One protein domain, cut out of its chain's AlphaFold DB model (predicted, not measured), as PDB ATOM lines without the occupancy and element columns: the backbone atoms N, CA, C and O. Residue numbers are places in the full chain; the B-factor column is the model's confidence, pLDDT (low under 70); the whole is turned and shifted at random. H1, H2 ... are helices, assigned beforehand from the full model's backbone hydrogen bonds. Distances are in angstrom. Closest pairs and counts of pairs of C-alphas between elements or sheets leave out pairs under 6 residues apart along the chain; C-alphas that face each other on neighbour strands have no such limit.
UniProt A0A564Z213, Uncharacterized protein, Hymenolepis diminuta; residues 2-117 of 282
ATOM      1  N   ALA A   2     103.494  -4.541  44.888       60.72
ATOM      2  CA  ALA A   2     103.833  -3.149  44.533       60.72
ATOM      3  C   ALA A   2     103.639  -2.737  43.049       60.72
ATOM      4  O   ALA A   2     103.156  -1.646  42.770       60.72
ATOM      5  N   ALA A   3     103.951  -3.610  42.080       59.66
ATOM      6  CA  ALA A   3     103.755  -3.312  40.652       59.66
ATOM      7  C   ALA A   3     102.272  -3.242  40.229       59.66
ATOM      8  O   ALA A   3     101.917  -2.492  39.323       59.66
ATOM      9  N   ARG A   4     101.396  -4.007  40.896       61.59
ATOM     10  CA  ARG A   4      99.948  -4.011  40.641       61.59
ATOM     11  C   ARG A   4      99.302  -2.738  41.186       61.59
ATOM     12  O   ARG A   4      98.451  -2.154  40.520       61.59
ATOM     13  N   ASP A   5      99.758  -2.293  42.350       68.38
ATOM     14  CA  ASP A   5      99.266  -1.079  43.002       68.38
ATOM     15  C   ASP A   5      99.709   0.171  42.222       68.38
ATOM     16  O   ASP A   5      98.911   1.077  41.983       68.38
ATOM     17  N   HIS A   6     100.944   0.170  41.703       72.81
ATOM     18  CA  HIS A   6     101.443   1.231  40.828       72.81
ATOM     19  C   HIS A   6     100.659   1.329  39.508       72.81
ATOM     20  O   HIS A   6     100.208   2.414  39.145       72.81
ATOM     21  N   LEU A   7     100.430   0.205  38.815       73.19
ATOM     22  CA  LEU A   7      99.642   0.187  37.576       73.19
ATOM     23  C   LEU A   7      98.205   0.682  37.798       73.19
ATOM     24  O   LEU A   7      97.670   1.421  36.974       73.19
ATOM     25  N   THR A   8      97.598   0.301  38.923       74.06
ATOM     26  CA  THR A   8      96.248   0.745  39.298       74.06
ATOM     27  C   THR A   8      96.208   2.261  39.504       74.06
ATOM     28  O   THR A   8      95.332   2.928  38.961       74.06
ATOM     29  N   SER A   9      97.195   2.827  40.204       79.00
ATOM     30  CA  SER A   9      97.309   4.277  40.404       79.00
ATOM     31  C   SER A   9      97.496   5.046  39.089       79.00
ATOM     32  O   SER A   9      96.826   6.055  38.870       79.00
ATOM     33  N   VAL A  10      98.345   4.547  38.183       82.25
ATOM     34  CA  VAL A  10      98.563   5.158  36.860       82.25
ATOM     35  C   VAL A  10      97.284   5.135  36.022       82.25
ATOM     36  O   VAL A  10      96.942   6.137  35.394       82.25
ATOM     37  N   LEU A  11      96.548   4.019  36.042       79.31
ATOM     38  CA  LEU A  11      95.281   3.900  35.326       79.31
ATOM     39  C   LEU A  11      94.241   4.896  35.851       79.31
ATOM     40  O   LEU A  11      93.602   5.573  35.054       79.31
ATOM     41  N   ILE A  12      94.105   5.033  37.173       80.06
ATOM     42  CA  ILE A  12      93.184   6.002  37.789       80.06
ATOM     43  C   ILE A  12      93.548   7.438  37.389       80.06
ATOM     44  O   ILE A  12      92.664   8.222  37.049       80.06
ATOM     45  N   CYS A  13      94.838   7.786  37.362       84.50
ATOM     46  CA  CYS A  13      95.287   9.105  36.908       84.50
ATOM     47  C   CYS A  13      94.893   9.369  35.444       84.50
ATOM     48  O   CYS A  13      94.262  10.382  35.160       84.50
ATOM     49  N   LEU A  14      95.162   8.423  34.537       84.50
ATOM     50  CA  LEU A  14      94.750   8.508  33.128       84.50
ATOM     51  C   LEU A  14      93.234   8.664  32.955       84.50
ATOM     52  O   LEU A  14      92.774   9.416  32.095       84.50
ATOM     53  N   LEU A  15      92.457   7.946  33.763       84.38
ATOM     54  CA  LEU A  15      91.000   8.007  33.752       84.38
ATOM     55  C   LEU A  15      90.492   9.383  34.213       84.38
ATOM     56  O   LEU A  15      89.637   9.956  33.543       84.38
ATOM     57  N   ASN A  16      91.069   9.956  35.273       84.19
ATOM     58  CA  ASN A  16      90.745  11.312  35.730       84.19
ATOM     59  C   ASN A  16      91.106  12.386  34.690       84.19
ATOM     60  O   ASN A  16      90.293  13.263  34.408       84.19
ATOM     61  N   GLU A  17      92.281  12.293  34.062       86.81
ATOM     62  CA  GLU A  17      92.677  13.200  32.971       86.81
ATOM     63  C   GLU A  17      91.736  13.075  31.762       86.81
ATOM     64  O   GLU A  17      91.377  14.069  31.132       86.81
ATOM     65  N   THR A  18      91.270  11.857  31.461       85.81
ATOM     66  CA  THR A  18      90.277  11.621  30.402       85.81
ATOM     67  C   THR A  18      88.951  12.306  30.729       85.81
ATOM     68  O   THR A  18      88.375  12.955  29.860       85.81
ATOM     69  N   VAL A  19      88.480  12.215  31.975       85.00
ATOM     70  CA  VAL A  19      87.273  12.922  32.435       85.00
ATOM     71  C   VAL A  19      87.449  14.437  32.304       85.00
ATOM     72  O   VAL A  19      86.581  15.100  31.733       85.00
ATOM     73  N   ALA A  20      88.579  14.987  32.760       86.69
ATOM     74  CA  ALA A  20      88.874  16.416  32.663       86.69
ATOM     75  C   ALA A  20      88.912  16.902  31.203       86.69
ATOM     76  O   ALA A  20      88.305  17.923  30.873       86.69
ATOM     77  N   LEU A  21      89.557  16.140  30.313       85.81
ATOM     78  CA  LEU A  21      89.580  16.409  28.876       85.81
ATOM     79  C   LEU A  21      88.168  16.412  28.287       85.81
ATOM     80  O   LEU A  21      87.806  17.333  27.557       85.81
ATOM     81  N   LEU A  22      87.368  15.391  28.600       82.62
ATOM     82  CA  LEU A  22      86.003  15.272  28.100       82.62
ATOM     83  C   LEU A  22      85.136  16.463  28.554       82.62
ATOM     84  O   LEU A  22      84.491  17.083  27.708       82.62
ATOM     85  N   ARG A  23      85.199  16.853  29.839       83.44
ATOM     86  CA  ARG A  23      84.545  18.070  30.371       83.44
ATOM     87  C   ARG A  23      84.987  19.325  29.624       83.44
ATOM     88  O   ARG A  23      84.140  20.072  29.141       83.44
ATOM     89  N   GLY A  24      86.294  19.505  29.445       83.38
ATOM     90  CA  GLY A  24      86.847  20.643  28.714       83.38
ATOM     91  C   GLY A  24      86.323  20.740  27.280       83.38
ATOM     92  O   GLY A  24      85.930  21.820  26.847       83.38
ATOM     93  N   ILE A  25      86.247  19.617  26.557       77.88
ATOM     94  CA  ILE A  25      85.702  19.585  25.190       77.88
ATOM     95  C   ILE A  25      84.204  19.947  25.175       77.88
ATOM     96  O   ILE A  25      83.743  20.625  24.251       77.88
ATOM     97  N   TRP A  26      83.438  19.538  26.189       74.75
ATOM     98  CA  TRP A  26      82.019  19.888  26.295       74.75
ATOM     99  C   TRP A  26      81.770  21.343  26.682       74.75
ATOM    100  O   TRP A  26      80.820  21.943  26.179       74.75
ATOM    101  N   ASP A  27      82.593  21.927  27.545       80.06
ATOM    102  CA  ASP A  27      82.404  23.306  28.006       80.06
ATOM    103  C   ASP A  27      82.715  24.341  26.920       80.06
ATOM    104  O   ASP A  27      82.098  25.405  26.882       80.06
ATOM    105  N   ILE A  28      83.598  24.008  25.977       78.19
ATOM    106  CA  ILE A  28      83.936  24.886  24.847       78.19
ATOM    107  C   ILE A  28      82.985  24.752  23.645       78.19
ATOM    108  O   ILE A  28      83.250  25.357  22.607       78.19
ATOM    109  N   ASN A  29      81.897  23.974  23.751       70.19
ATOM    110  CA  ASN A  29      80.969  23.677  22.647       70.19
ATOM    111  C   ASN A  29      81.694  23.206  21.372       70.19
ATOM    112  O   ASN A  29      81.517  23.766  20.287       70.19
ATOM    113  N   ALA A  30      82.551  22.192  21.508       68.06
ATOM    114  CA  ALA A  30      83.389  21.731  20.410       68.06
ATOM    115  C   ALA A  30      82.588  21.238  19.178       68.06
ATOM    116  O   ALA A  30      81.439  20.806  19.305       68.06
ATOM    117  N   PRO A  31      83.197  21.250  17.973       70.06
ATOM    118  CA  PRO A  31      82.553  20.794  16.741       70.06
ATOM    119  C   PRO A  31      82.031  19.349  16.808       70.06
ATOM    120  O   PRO A  31      82.552  18.512  17.544       70.06
ATOM    121  N   ALA A  32      81.066  19.010  15.947       67.31
ATOM    122  CA  ALA A  32      80.433  17.685  15.905       67.31
ATOM    123  C   ALA A  32      81.430  16.510  15.778       67.31
ATOM    124  O   ALA A  32      81.263  15.472  16.416       67.31
ATOM    125  N   VAL A  33      82.518  16.682  15.019       70.56
ATOM    126  CA  VAL A  33      83.568  15.653  14.898       70.56
ATOM    127  C   VAL A  33      84.292  15.401  16.229       70.56
ATOM    128  O   VAL A  33      84.607  14.256  16.555       70.56
ATOM    129  N   SER A  34      84.492  16.450  17.032       75.50
ATOM    130  CA  SER A  34      85.069  16.357  18.372       75.50
ATOM    131  C   SER A  34      84.110  15.646  19.321       75.50
ATOM    132  O   SER A  34      84.558  14.803  20.089       75.50
ATOM    133  N   LEU A  35      82.797  15.880  19.202       74.12
ATOM    134  CA  LEU A  35      81.778  15.160  19.976       74.12
ATOM    135  C   LEU A  35      81.763  13.653  19.670       74.12
ATOM    136  O   LEU A  35      81.640  12.845  20.590       74.12
ATOM    137  N   LEU A  36      81.950  13.252  18.404       77.75
ATOM    138  CA  LEU A  36      82.097  11.836  18.043       77.75
ATOM    139  C   LEU A  36      83.382  11.221  18.627       77.75
ATOM    140  O   LEU A  36      83.386  10.067  19.058       77.75
ATOM    141  N   GLY A  37      84.479  11.980  18.658       81.25
ATOM    142  CA  GLY A  37      85.700  11.581  19.362       81.25
ATOM    143  C   GLY A  37      85.460  11.407  20.865       81.25
ATOM    144  O   GLY A  37      85.825  10.378  21.432       81.25
ATOM    145  N   CYS A  38      84.767  12.363  21.489       80.56
ATOM    146  CA  CYS A  38      84.399  12.324  22.901       80.56
ATOM    147  C   CYS A  38      83.548  11.109  23.248       80.56
ATOM    148  O   CYS A  38      83.864  10.428  24.217       80.56
ATOM    149  N   ILE A  39      82.503  10.793  22.473       82.75
ATOM    150  CA  ILE A  39      81.643   9.646  22.800       82.75
ATOM    151  C   ILE A  39      82.395   8.316  22.668       82.75
ATOM    152  O   ILE A  39      82.170   7.412  23.465       82.75
ATOM    153  N   LYS A  40      83.349   8.203  21.733       86.56
ATOM    154  CA  LYS A  40      84.230   7.027  21.620       86.56
ATOM    155  C   LYS A  40      85.194   6.909  22.800       86.56
ATOM    156  O   LYS A  40      85.413   5.811  23.304       86.56
ATOM    157  N   LEU A  41      85.764   8.025  23.253       86.50
ATOM    158  CA  LEU A  41      86.593   8.043  24.460       86.50
ATOM    159  C   LEU A  41      85.765   7.691  25.699       86.50
ATOM    160  O   LEU A  41      86.190   6.850  26.485       86.50
ATOM    161  N   LEU A  42      84.558   8.248  25.826       86.38
ATOM    162  CA  LEU A  42      83.623   7.929  26.903       86.38
ATOM    163  C   LEU A  42      83.206   6.454  26.869       86.38
ATOM    164  O   LEU A  42      83.163   5.811  27.910       86.38
ATOM    165  N   GLN A  43      82.978   5.880  25.684       87.62
ATOM    166  CA  GLN A  43      82.742   4.445  25.529       87.62
ATOM    167  C   GLN A  43      83.887   3.631  26.133       87.62
ATOM    168  O   GLN A  43      83.643   2.721  26.921       87.62
ATOM    169  N   LYS A  44      85.137   3.949  25.773       86.31
ATOM    170  CA  LYS A  44      86.310   3.231  26.286       86.31
ATOM    171  C   LYS A  44      86.509   3.434  27.776       86.31
ATOM    172  O   LYS A  44      86.810   2.470  28.473       86.31
ATOM    173  N   PHE A  45      86.267   4.642  28.267       85.25
ATOM    174  CA  PHE A  45      86.239   4.940  29.690       85.25
ATOM    175  C   PHE A  45      85.229   4.050  30.426       85.25
ATOM    176  O   PHE A  45      85.614   3.332  31.342       85.25
ATOM    177  N   VAL A  46      83.976   3.999  29.966       85.81
ATOM    178  CA  VAL A  46      82.921   3.147  30.540       85.81
ATOM    179  C   VAL A  46      83.291   1.666  30.451       85.81
ATOM    180  O   VAL A  46      83.111   0.931  31.413       85.81
ATOM    181  N   GLU A  47      83.838   1.193  29.333       83.44
ATOM    182  CA  GLU A  47      84.274  -0.202  29.196       83.44
ATOM    183  C   GLU A  47      85.380  -0.559  30.207       83.44
ATOM    184  O   GLU A  47      85.306  -1.607  30.844       83.44
ATOM    185  N   ILE A  48      86.363   0.327  30.400       81.38
ATOM    186  CA  ILE A  48      87.500   0.118  31.308       81.38
ATOM    187  C   ILE A  48      87.091   0.250  32.772       81.38
ATOM    188  O   ILE A  48      87.513  -0.561  33.597       81.38
ATOM    189  N   VAL A  49      86.314   1.273  33.118       79.19
ATOM    190  CA  VAL A  49      85.876   1.526  34.493       79.19
ATOM    191  C   VAL A  49      84.862   0.468  34.889       79.19
ATOM    192  O   VAL A  49      85.056  -0.207  35.894       79.19
ATOM    193  N   CYS A  50      83.846   0.243  34.054       78.75
ATOM    194  CA  CYS A  50      82.641  -0.455  34.466       78.75
ATOM    195  C   CYS A  50      82.685  -1.980  34.341       78.75
ATOM    196  O   CYS A  50      81.889  -2.642  35.008       78.75
ATOM    197  N   TYR A  51      83.586  -2.557  33.537       80.81
ATOM    198  CA  TYR A  51      83.524  -3.980  33.178       80.81
ATOM    199  C   TYR A  51      84.854  -4.725  33.346       80.81
ATOM    200  O   TYR A  51      85.920  -4.218  33.009       80.81
ATOM    201  N   ASP A  52      84.793  -5.961  33.861       70.75
ATOM    202  CA  ASP A  52      85.980  -6.798  34.136       70.75
ATOM    203  C   ASP A  52      86.694  -7.276  32.864       70.75
ATOM    204  O   ASP A  52      87.889  -7.566  32.867       70.75
ATOM    205  N   THR A  53      85.952  -7.396  31.768       63.31
ATOM    206  CA  THR A  53      86.463  -7.860  30.478       63.31
ATOM    207  C   THR A  53      85.896  -6.982  29.376       63.31
ATOM    208  O   THR A  53      84.764  -6.506  29.463       63.31
ATOM    209  N   TRP A  54      86.684  -6.800  28.317       53.66
ATOM    210  CA  TRP A  54      86.278  -6.064  27.116       53.66
ATOM    211  C   TRP A  54      85.248  -6.842  26.277       53.66
ATOM    212  O   TRP A  54      84.780  -6.351  25.257       53.66
ATOM    213  N   THR A  55      84.911  -8.065  26.689       48.69
ATOM    214  CA  THR A  55      84.236  -9.064  25.864       48.69
ATOM    215  C   THR A  55      83.092  -9.766  26.596       48.69
ATOM    216  O   THR A  55      83.228 -10.115  27.768       48.69
ATOM    217  N   PHE A  56      82.015 -10.031  25.844       48.75
ATOM    218  CA  PHE A  56      80.910 -11.006  25.976       48.75
ATOM    219  C   PHE A  56      80.151 -11.156  27.307       48.75
ATOM    220  O   PHE A  56      78.932 -11.289  27.301       48.75
ATOM    221  N   GLY A  57      80.814 -11.161  28.462       55.97
ATOM    222  CA  GLY A  57      80.165 -11.483  29.735       55.97
ATOM    223  C   GLY A  57      79.342 -10.346  30.341       55.97
ATOM    224  O   GLY A  57      78.623 -10.607  31.304       55.97
ATOM    225  N   LEU A  58      79.514  -9.110  29.837       62.81
ATOM    226  CA  LEU A  58      79.063  -7.840  30.432       62.81
ATOM    227  C   LEU A  58      79.032  -7.885  31.969       62.81
ATOM    228  O   LEU A  58      78.085  -7.401  32.575       62.81
ATOM    229  N   LYS A  59      80.034  -8.498  32.611       72.50
ATOM    230  CA  LYS A  59      80.077  -8.590  34.070       72.50
ATOM    231  C   LYS A  59      80.519  -7.228  34.588       72.50
ATOM    232  O   LYS A  59      81.660  -6.847  34.296       72.50
ATOM    233  N   PRO A  60      79.639  -6.479  35.276       74.69
ATOM    234  CA  PRO A  60      80.066  -5.249  35.910       74.69
ATOM    235  C   PRO A  60      81.176  -5.593  36.899       74.69
ATOM    236  O   PRO A  60      81.088  -6.625  37.577       74.69
ATOM    237  N   LYS A  61      82.207  -4.750  36.979       74.69
ATOM    238  CA  LYS A  61      83.187  -4.880  38.057       74.69
ATOM    239  C   LYS A  61      82.448  -4.823  39.384       74.69
ATOM    240  O   LYS A  61      81.474  -4.081  39.536       74.69
ATOM    241  N   ARG A  62      82.898  -5.613  40.355       61.09
ATOM    242  CA  ARG A  62      82.372  -5.483  41.712       61.09
ATOM    243  C   ARG A  62      82.697  -4.078  42.239       61.09
ATOM    244  O   ARG A  62      83.806  -3.584  42.042       61.09
ATOM    245  N   LEU A  63      81.713  -3.455  42.893       54.28
ATOM    246  CA  LEU A  63      81.766  -2.084  43.429       54.28
ATOM    247  C   LEU A  63      82.922  -1.849  44.423       54.28
ATOM    248  O   LEU A  63      83.297  -0.712  44.661       54.28
ATOM    249  N   ASP A  64      83.510  -2.909  44.981       50.72
ATOM    250  CA  ASP A  64      84.674  -2.867  45.877       50.72
ATOM    251  C   ASP A  64      86.016  -2.617  45.151       50.72
ATOM    252  O   ASP A  64      86.988  -2.213  45.785       50.72
ATOM    253  N   ILE A  65      86.078  -2.830  43.832       52.28
ATOM    254  CA  ILE A  65      87.255  -2.588  42.962       52.28
ATOM    255  C   ILE A  65      87.072  -1.313  42.115       52.28
ATOM    256  O   ILE A  65      88.000  -0.788  41.501       52.28
ATOM    257  N   ALA A  66      85.841  -0.839  42.068       58.59
ATOM    258  CA  ALA A  66      85.322   0.177  41.189       58.59
ATOM    259  C   ALA A  66      85.349   1.538  41.900       58.59
ATOM    260  O   ALA A  66      84.689   1.715  42.918       58.59
ATOM    261  N   ASP A  67      86.116   2.497  41.380       70.06
ATOM    262  CA  ASP A  67      86.161   3.849  41.944       70.06
ATOM    263  C   ASP A  67      84.818   4.552  41.700       70.06
ATOM    264  O   ASP A  67      84.577   5.064  40.607       70.06
ATOM    265  N   ALA A  68      83.931   4.528  42.701       76.38
ATOM    266  CA  ALA A  68      82.571   5.070  42.629       76.38
ATOM    267  C   ALA A  68      82.528   6.508  42.084       76.38
ATOM    268  O   ALA A  68      81.618   6.844  41.333       76.38
ATOM    269  N   HIS A  69      83.556   7.314  42.365       82.44
ATOM    270  CA  HIS A  69      83.677   8.663  41.820       82.44
ATOM    271  C   HIS A  69      83.787   8.661  40.286       82.44
ATOM    272  O   HIS A  69      83.103   9.429  39.619       82.44
ATOM    273  N   LEU A  70      84.598   7.773  39.699       81.62
ATOM    274  CA  LEU A  70      84.740   7.676  38.240       81.62
ATOM    275  C   LEU A  70      83.454   7.201  37.555       81.62
ATOM    276  O   LEU A  70      83.170   7.610  36.427       81.62
ATOM    277  N   TYR A  71      82.673   6.355  38.225       80.88
ATOM    278  CA  TYR A  71      81.341   6.003  37.741       80.88
ATOM    279  C   TYR A  71      80.422   7.225  37.732       80.88
ATOM    280  O   TYR A  71      79.759   7.464  36.720       80.88
ATOM    281  N   ASP A  72      80.401   7.995  38.829       84.19
ATOM    282  CA  ASP A  72      79.501   9.149  38.984       84.19
ATOM    283  C   ASP A  72      79.836  10.232  37.966       84.19
ATOM    284  O   ASP A  72      78.942  10.810  37.343       84.19
ATOM    285  N   GLU A  73      81.127  10.407  37.695       85.94
ATOM    286  CA  GLU A  73      81.613  11.209  36.586       85.94
ATOM    287  C   GLU A  73      81.072  10.692  35.246       85.94
ATOM    288  O   GLU A  73      80.446  11.463  34.523       85.94
ATOM    289  N   ALA A  74      81.191   9.397  34.922       85.50
ATOM    290  CA  ALA A  74      80.654   8.838  33.670       85.50
ATOM    291  C   ALA A  74      79.173   9.196  33.448       85.50
ATOM    292  O   ALA A  74      78.771   9.590  32.348       85.50
ATOM    293  N   LEU A  75      78.363   9.061  34.501       85.31
ATOM    294  CA  LEU A  75      76.937   9.358  34.455       85.31
ATOM    295  C   LEU A  75      76.670  10.862  34.312       85.31
ATOM    296  O   LEU A  75      75.848  11.251  33.481       85.31
ATOM    297  N   SER A  76      77.380  11.704  35.068       85.94
ATOM    298  CA  SER A  76      77.291  13.166  34.952       85.94
ATOM    299  C   SER A  76      77.594  13.623  33.528       85.94
ATOM    300  O   SER A  76      76.838  14.405  32.955       85.94
ATOM    301  N   LEU A  77      78.653  13.082  32.925       85.06
ATOM    302  CA  LEU A  77      79.060  13.406  31.562       85.06
ATOM    303  C   LEU A  77      77.990  13.036  30.525       85.06
ATOM    304  O   LEU A  77      77.746  13.789  29.582       85.06
ATOM    305  N   LEU A  78      77.309  11.899  30.704       84.19
ATOM    306  CA  LEU A  78      76.184  11.511  29.850       84.19
ATOM    307  C   LEU A  78      74.978  12.442  30.007       84.19
ATOM    308  O   LEU A  78      74.324  12.762  29.012       84.19
ATOM    309  N   ILE A  79      74.667  12.870  31.234       83.31
ATOM    310  CA  ILE A  79      73.575  13.815  31.519       83.31
ATOM    311  C   ILE A  79      73.866  15.176  30.881       83.31
ATOM    312  O   ILE A  79      73.000  15.739  30.200       83.31
ATOM    313  N   ASP A  80      75.095  15.669  31.023       80.38
ATOM    314  CA  ASP A  80      75.553  16.898  30.379       80.38
ATOM    315  C   ASP A  80      75.458  16.784  28.857       80.38
ATOM    316  O   ASP A  80      74.907  17.672  28.204       80.38
ATOM    317  N   LEU A  81      75.902  15.657  28.289       77.94
ATOM    318  CA  LEU A  81      75.791  15.403  26.857       77.94
ATOM    319  C   LEU A  81      74.328  15.423  26.406       77.94
ATOM    320  O   LEU A  81      74.002  16.145  25.472       77.94
ATOM    321  N   LYS A  82      73.422  14.716  27.092       78.25
ATOM    322  CA  LYS A  82      71.997  14.699  26.731       78.25
ATOM    323  C   LYS A  82      71.355  16.088  26.783       78.25
ATOM    324  O   LYS A  82      70.522  16.400  25.938       78.25
ATOM    325  N   SER A  83      71.714  16.909  27.769       74.69
ATOM    326  CA  SER A  83      71.121  18.241  27.957       74.69
ATOM    327  C   SER A  83      71.661  19.291  26.979       74.69
ATOM    328  O   SER A  83      70.906  20.150  26.518       74.69
ATOM    329  N   LYS A  84      72.952  19.214  26.637       68.31
ATOM    330  CA  LYS A  84      73.628  20.139  25.716       68.31
ATOM    331  C   LYS A  84      73.481  19.727  24.248       68.31
ATOM    332  O   LYS A  84      73.646  20.567  23.363       68.31
ATOM    333  N   PHE A  85      73.166  18.461  23.964       65.69
ATOM    334  CA  PHE A  85      73.069  17.960  22.597       65.69
ATOM    335  C   PHE A  85      71.835  18.510  21.880       65.69
ATOM    336  O   PHE A  85      70.716  18.014  21.995       65.69
ATOM    337  N   ARG A  86      72.067  19.542  21.072       57.66
ATOM    338  CA  ARG A  86      71.212  19.903  19.945       57.66
ATOM    339  C   ARG A  86      71.974  19.485  18.702       57.66
ATOM    340  O   ARG A  86      73.021  20.068  18.443       57.66
ATOM    341  N   ILE A  87      71.487  18.480  17.967       53.75
ATOM    342  CA  ILE A  87      72.029  18.147  16.640       53.75
ATOM    343  C   ILE A  87      72.008  19.453  15.841       53.75
ATOM    344  O   ILE A  87      70.914  19.967  15.587       53.75
ATOM    345  N   PRO A  88      73.164  20.043  15.486       46.19
ATOM    346  CA  PRO A  88      73.150  21.217  14.642       46.19
ATOM    347  C   PRO A  88      72.517  20.783  13.318       46.19
ATOM    348  O   PRO A  88      72.979  19.797  12.735       46.19
ATOM    349  N   PRO A  89      71.458  21.458  12.840       43.12
ATOM    350  CA  PRO A  89      70.944  21.179  11.516       43.12
ATOM    351  C   PRO A  89      72.099  21.468  10.558       43.12
ATOM    352  O   PRO A  89      72.604  22.587  10.508       43.12
ATOM    353  N   THR A  90      72.572  20.438   9.859       48.44
ATOM    354  CA  THR A  90      73.638  20.523   8.850       48.44
ATOM    355  C   THR A  90      75.016  20.952   9.380       48.44
ATOM    356  O   THR A  90      75.521  22.026   9.065       48.44
ATOM    357  N   SER A  91      75.714  20.096  10.135       46.69
ATOM    358  CA  SER A  91      77.177  20.221  10.150       46.69
ATOM    359  C   SER A  91      77.707  19.677   8.821       46.69
ATOM    360  O   SER A  91      77.777  18.463   8.651       46.69
ATOM    361  N   ASN A  92      78.074  20.567   7.894       47.50
ATOM    362  CA  ASN A  92      78.745  20.288   6.610       47.50
ATOM    363  C   ASN A  92      80.153  19.664   6.774       47.50
ATOM    364  O   ASN A  92      81.078  19.967   6.026       47.50
ATOM    365  N   VAL A  93      80.354  18.826   7.787       56.41
ATOM    366  CA  VAL A  93      81.592  18.094   8.011       56.41
ATOM    367  C   VAL A  93      81.394  16.733   7.366       56.41
ATOM    368  O   VAL A  93      80.704  15.884   7.919       56.41
ATOM    369  N   GLU A  94      82.013  16.539   6.204       53.09
ATOM    370  CA  GLU A  94      81.965  15.336   5.349       53.09
ATOM    371  C   GLU A  94      82.192  14.006   6.108       53.09
ATOM    372  O   GLU A  94      81.813  12.932   5.647       53.09
ATOM    373  N   TYR A  95      82.753  14.077   7.320       57.72
ATOM    374  CA  TYR A  95      83.111  12.944   8.172       57.72
ATOM    375  C   TYR A  95      82.192  12.702   9.385       57.72
ATOM    376  O   TYR A  95      82.354  11.683  10.061       57.72
ATOM    377  N   PHE A  96      81.246  13.596   9.706       65.44
ATOM    378  CA  PHE A  96      80.328  13.397  10.836       65.44
ATOM    379  C   PHE A  96      79.018  12.753  10.371       65.44
ATOM    380  O   PHE A  96      78.212  13.378   9.690       65.44
ATOM    381  N   LYS A  97      78.791  11.501  10.782       71.88
ATOM    382  CA  LYS A  97      77.521  10.793  10.578       71.88
ATOM    383  C   LYS A  97      76.710  10.841  11.871       71.88
ATOM    384  O   LYS A  97      77.103  10.210  12.853       71.88
ATOM    385  N   SER A  98      75.600  11.578  11.870       72.19
ATOM    386  CA  SER A  98      74.710  11.724  13.034       72.19
ATOM    387  C   SER A  98      74.192  10.381  13.545       72.19
ATOM    388  O   SER A  98      74.179  10.158  14.749       72.19
ATOM    389  N   GLU A  99      73.871   9.459  12.638       78.19
ATOM    390  CA  GLU A  99      73.411   8.101  12.957       78.19
ATOM    391  C   GLU A  99      74.455   7.323  13.769       78.19
ATOM    392  O   GLU A  99      74.140   6.737  14.800       78.19
ATOM    393  N   LYS A 100      75.737   7.395  13.379       79.75
ATOM    394  CA  LYS A 100      76.830   6.741  14.119       79.75
ATOM    395  C   LYS A 100      77.027   7.330  15.508       79.75
ATOM    396  O   LYS A 100      77.405   6.622  16.439       79.75
ATOM    397  N   PHE A 101      76.817   8.635  15.643       80.69
ATOM    398  CA  PHE A 101      76.846   9.275  16.949       80.69
ATOM    399  C   PHE A 101      75.685   8.783  17.822       80.69
ATOM    400  O   PHE A 101      75.916   8.414  18.969       80.69
ATOM    401  N   GLU A 102      74.469   8.732  17.279       82.19
ATOM    402  CA  GLU A 102      73.270   8.275  17.987       82.19
ATOM    403  C   GLU A 102      73.382   6.809  18.434       82.19
ATOM    404  O   GLU A 102      73.164   6.515  19.611       82.19
ATOM    405  N   GLN A 103      73.832   5.916  17.543       87.88
ATOM    406  CA  GLN A 103      74.167   4.521  17.856       87.88
ATOM    407  C   GLN A 103      75.127   4.434  19.052       87.88
ATOM    408  O   GLN A 103      74.840   3.798  20.067       87.88
ATOM    409  N   LEU A 104      76.277   5.107  18.969       86.75
ATOM    410  CA  LEU A 104      77.275   5.059  20.037       86.75
ATOM    411  C   LEU A 104      76.746   5.673  21.334       86.75
ATOM    412  O   LEU A 104      76.990   5.131  22.408       86.75
ATOM    413  N   PHE A 105      75.999   6.770  21.256       85.81
ATOM    414  CA  PHE A 105      75.436   7.427  22.427       85.81
ATOM    415  C   PHE A 105      74.438   6.531  23.171       85.81
ATOM    416  O   PHE A 105      74.548   6.379  24.393       85.81
ATOM    417  N   ILE A 106      73.507   5.888  22.455       88.00
ATOM    418  CA  ILE A 106      72.549   4.938  23.041       88.00
ATOM    419  C   ILE A 106      73.291   3.745  23.647       88.00
ATOM    420  O   ILE A 106      73.004   3.358  24.782       88.00
ATOM    421  N   TYR A 107      74.283   3.198  22.939       90.00
ATOM    422  CA  TYR A 107      75.088   2.089  23.444       90.00
ATOM    423  C   TYR A 107      75.827   2.449  24.740       90.00
ATOM    424  O   TYR A 107      75.678   1.754  25.748       90.00
ATOM    425  N   VAL A 108      76.575   3.555  24.763       88.94
ATOM    426  CA  VAL A 108      77.330   4.000  25.949       88.94
ATOM    427  C   VAL A 108      76.397   4.309  27.117       88.94
ATOM    428  O   VAL A 108      76.688   3.932  28.255       88.94
ATOM    429  N   THR A 109      75.248   4.924  26.838       87.69
ATOM    430  CA  THR A 109      74.193   5.158  27.828       87.69
ATOM    431  C   THR A 109      73.725   3.845  28.444       87.69
ATOM    432  O   THR A 109      73.774   3.690  29.662       87.69
ATOM    433  N   ALA A 110      73.308   2.878  27.621       88.88
ATOM    434  CA  ALA A 110      72.804   1.596  28.103       88.88
ATOM    435  C   ALA A 110      73.854   0.867  28.955       88.88
ATOM    436  O   ALA A 110      73.546   0.367  30.035       88.88
ATOM    437  N   ARG A 111      75.116   0.867  28.513       87.38
ATOM    438  CA  ARG A 111      76.237   0.254  29.242       87.38
ATOM    439  C   ARG A 111      76.510   0.952  30.573       87.38
ATOM    440  O   ARG A 111      76.767   0.271  31.560       87.38
ATOM    441  N   THR A 112      76.453   2.274  30.628       85.81
ATOM    442  CA  THR A 112      76.682   3.010  31.881       85.81
ATOM    443  C   THR A 112      75.541   2.751  32.856       85.81
ATOM    444  O   THR A 112      75.767   2.322  33.987       85.81
ATOM    445  N   LEU A 113      74.301   2.905  32.390       82.44
ATOM    446  CA  LEU A 113      73.116   2.729  33.217       82.44
ATOM    447  C   LEU A 113      72.922   1.284  33.704       82.44
ATOM    448  O   LEU A 113      72.436   1.082  34.815       82.44
ATOM    449  N   TYR A 114      73.335   0.281  32.920       83.56
ATOM    450  CA  TYR A 114      73.307  -1.120  33.352       83.56
ATOM    451  C   TYR A 114      74.113  -1.341  34.634       83.56
ATOM    452  O   TYR A 114      73.651  -2.037  35.537       83.56
ATOM    453  N   VAL A 115      75.292  -0.722  34.741       80.12
ATOM    454  CA  VAL A 115      76.118  -0.829  35.952       80.12
ATOM    455  C   VAL A 115      75.529  -0.019  37.104       80.12
ATOM    456  O   VAL A 115      75.627  -0.435  38.254       80.12
ATOM    457  N   TYR A 116      74.841   1.079  36.791       74.62
ATOM    458  CA  TYR A 116      74.184   1.924  37.785       74.62
ATOM    459  C   TYR A 116      72.983   1.288  38.483       74.62
ATOM    460  O   TYR A 116      72.627   1.782  39.547       74.62
ATOM    461  N   GLY A 117      72.396   0.212  37.938       63.75
ATOM    462  CA  GLY A 117      71.602  -0.821  38.630       63.75
ATOM    463  C   GLY A 117      70.293  -0.417  39.337       63.75
ATOM    464  O   GLY A 117      69.296  -1.123  39.213       63.75
TER     465      GLY A 117
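This is residues 2 to 117 of the 282 residues of an uncharacterized protein of Hymenolepis diminuta (UniProt A0A564Z213). Four helices make an up-and-down bundle, each running against the one before it: H2 and H3 form the middle, with the longest helix, H1, on one side and H4 on the other. Residues 2 to 10 of H1 stick out beyond the body. The printed part has 116 residues, with four named helices in the order H1, H2, H3, H4 and no named strand, class all helix. It is compact, with a radius of gyration of the C-alphas of 15.1 A, and elongated, spanning 51 by 27 by 23 A.

Find C-alpha 2 at (103.833, -3.149, 44.533); from there H1, residues 2 to 27, runs 37.8 A. H2, residues 32 to 50, is 26.0 A long, and H3, residues 68 to 84, 24.4 A. H4, residues 98 to 116, runs 26.6 A to C-alpha 116 at (74.184, 1.924, 37.785).

Look first at residues 15 to 26 of H1, which alone touch H2 and H3. The closest C-alphas to H2 are Leu 22 and Cys 38, 6.2 A apart, at a shallow tilt of 30 degrees, opposite ways. To H3 they are Val 19 and Glu 73, 7.2 A, at 17 degrees, the same way. H2 and H4 touch at Gln 43 and Val 108, their closest C-alphas, 5.4 A, at 24 degrees, the same way. H3 and H4, a helical hairpin, touch through residues 74 to 78 and 109 to 113 alone, at 35.1 degrees, only just steep. H1 and H4 are apart. Every O i to N i+4 pair is within hydrogen-bond range in H1, H2 and H3; in H4, 14 of 15 are.

The C-alphas of Ala 2 and Pro 89 are farthest apart, 52.6 A. The printed part has no cut. The H2 to H3 and H3 to H4 links are long; H1 to H2 is tight. Mean pLDDT of the printed part is 74.7, with residues 84 to 96 among those under 70.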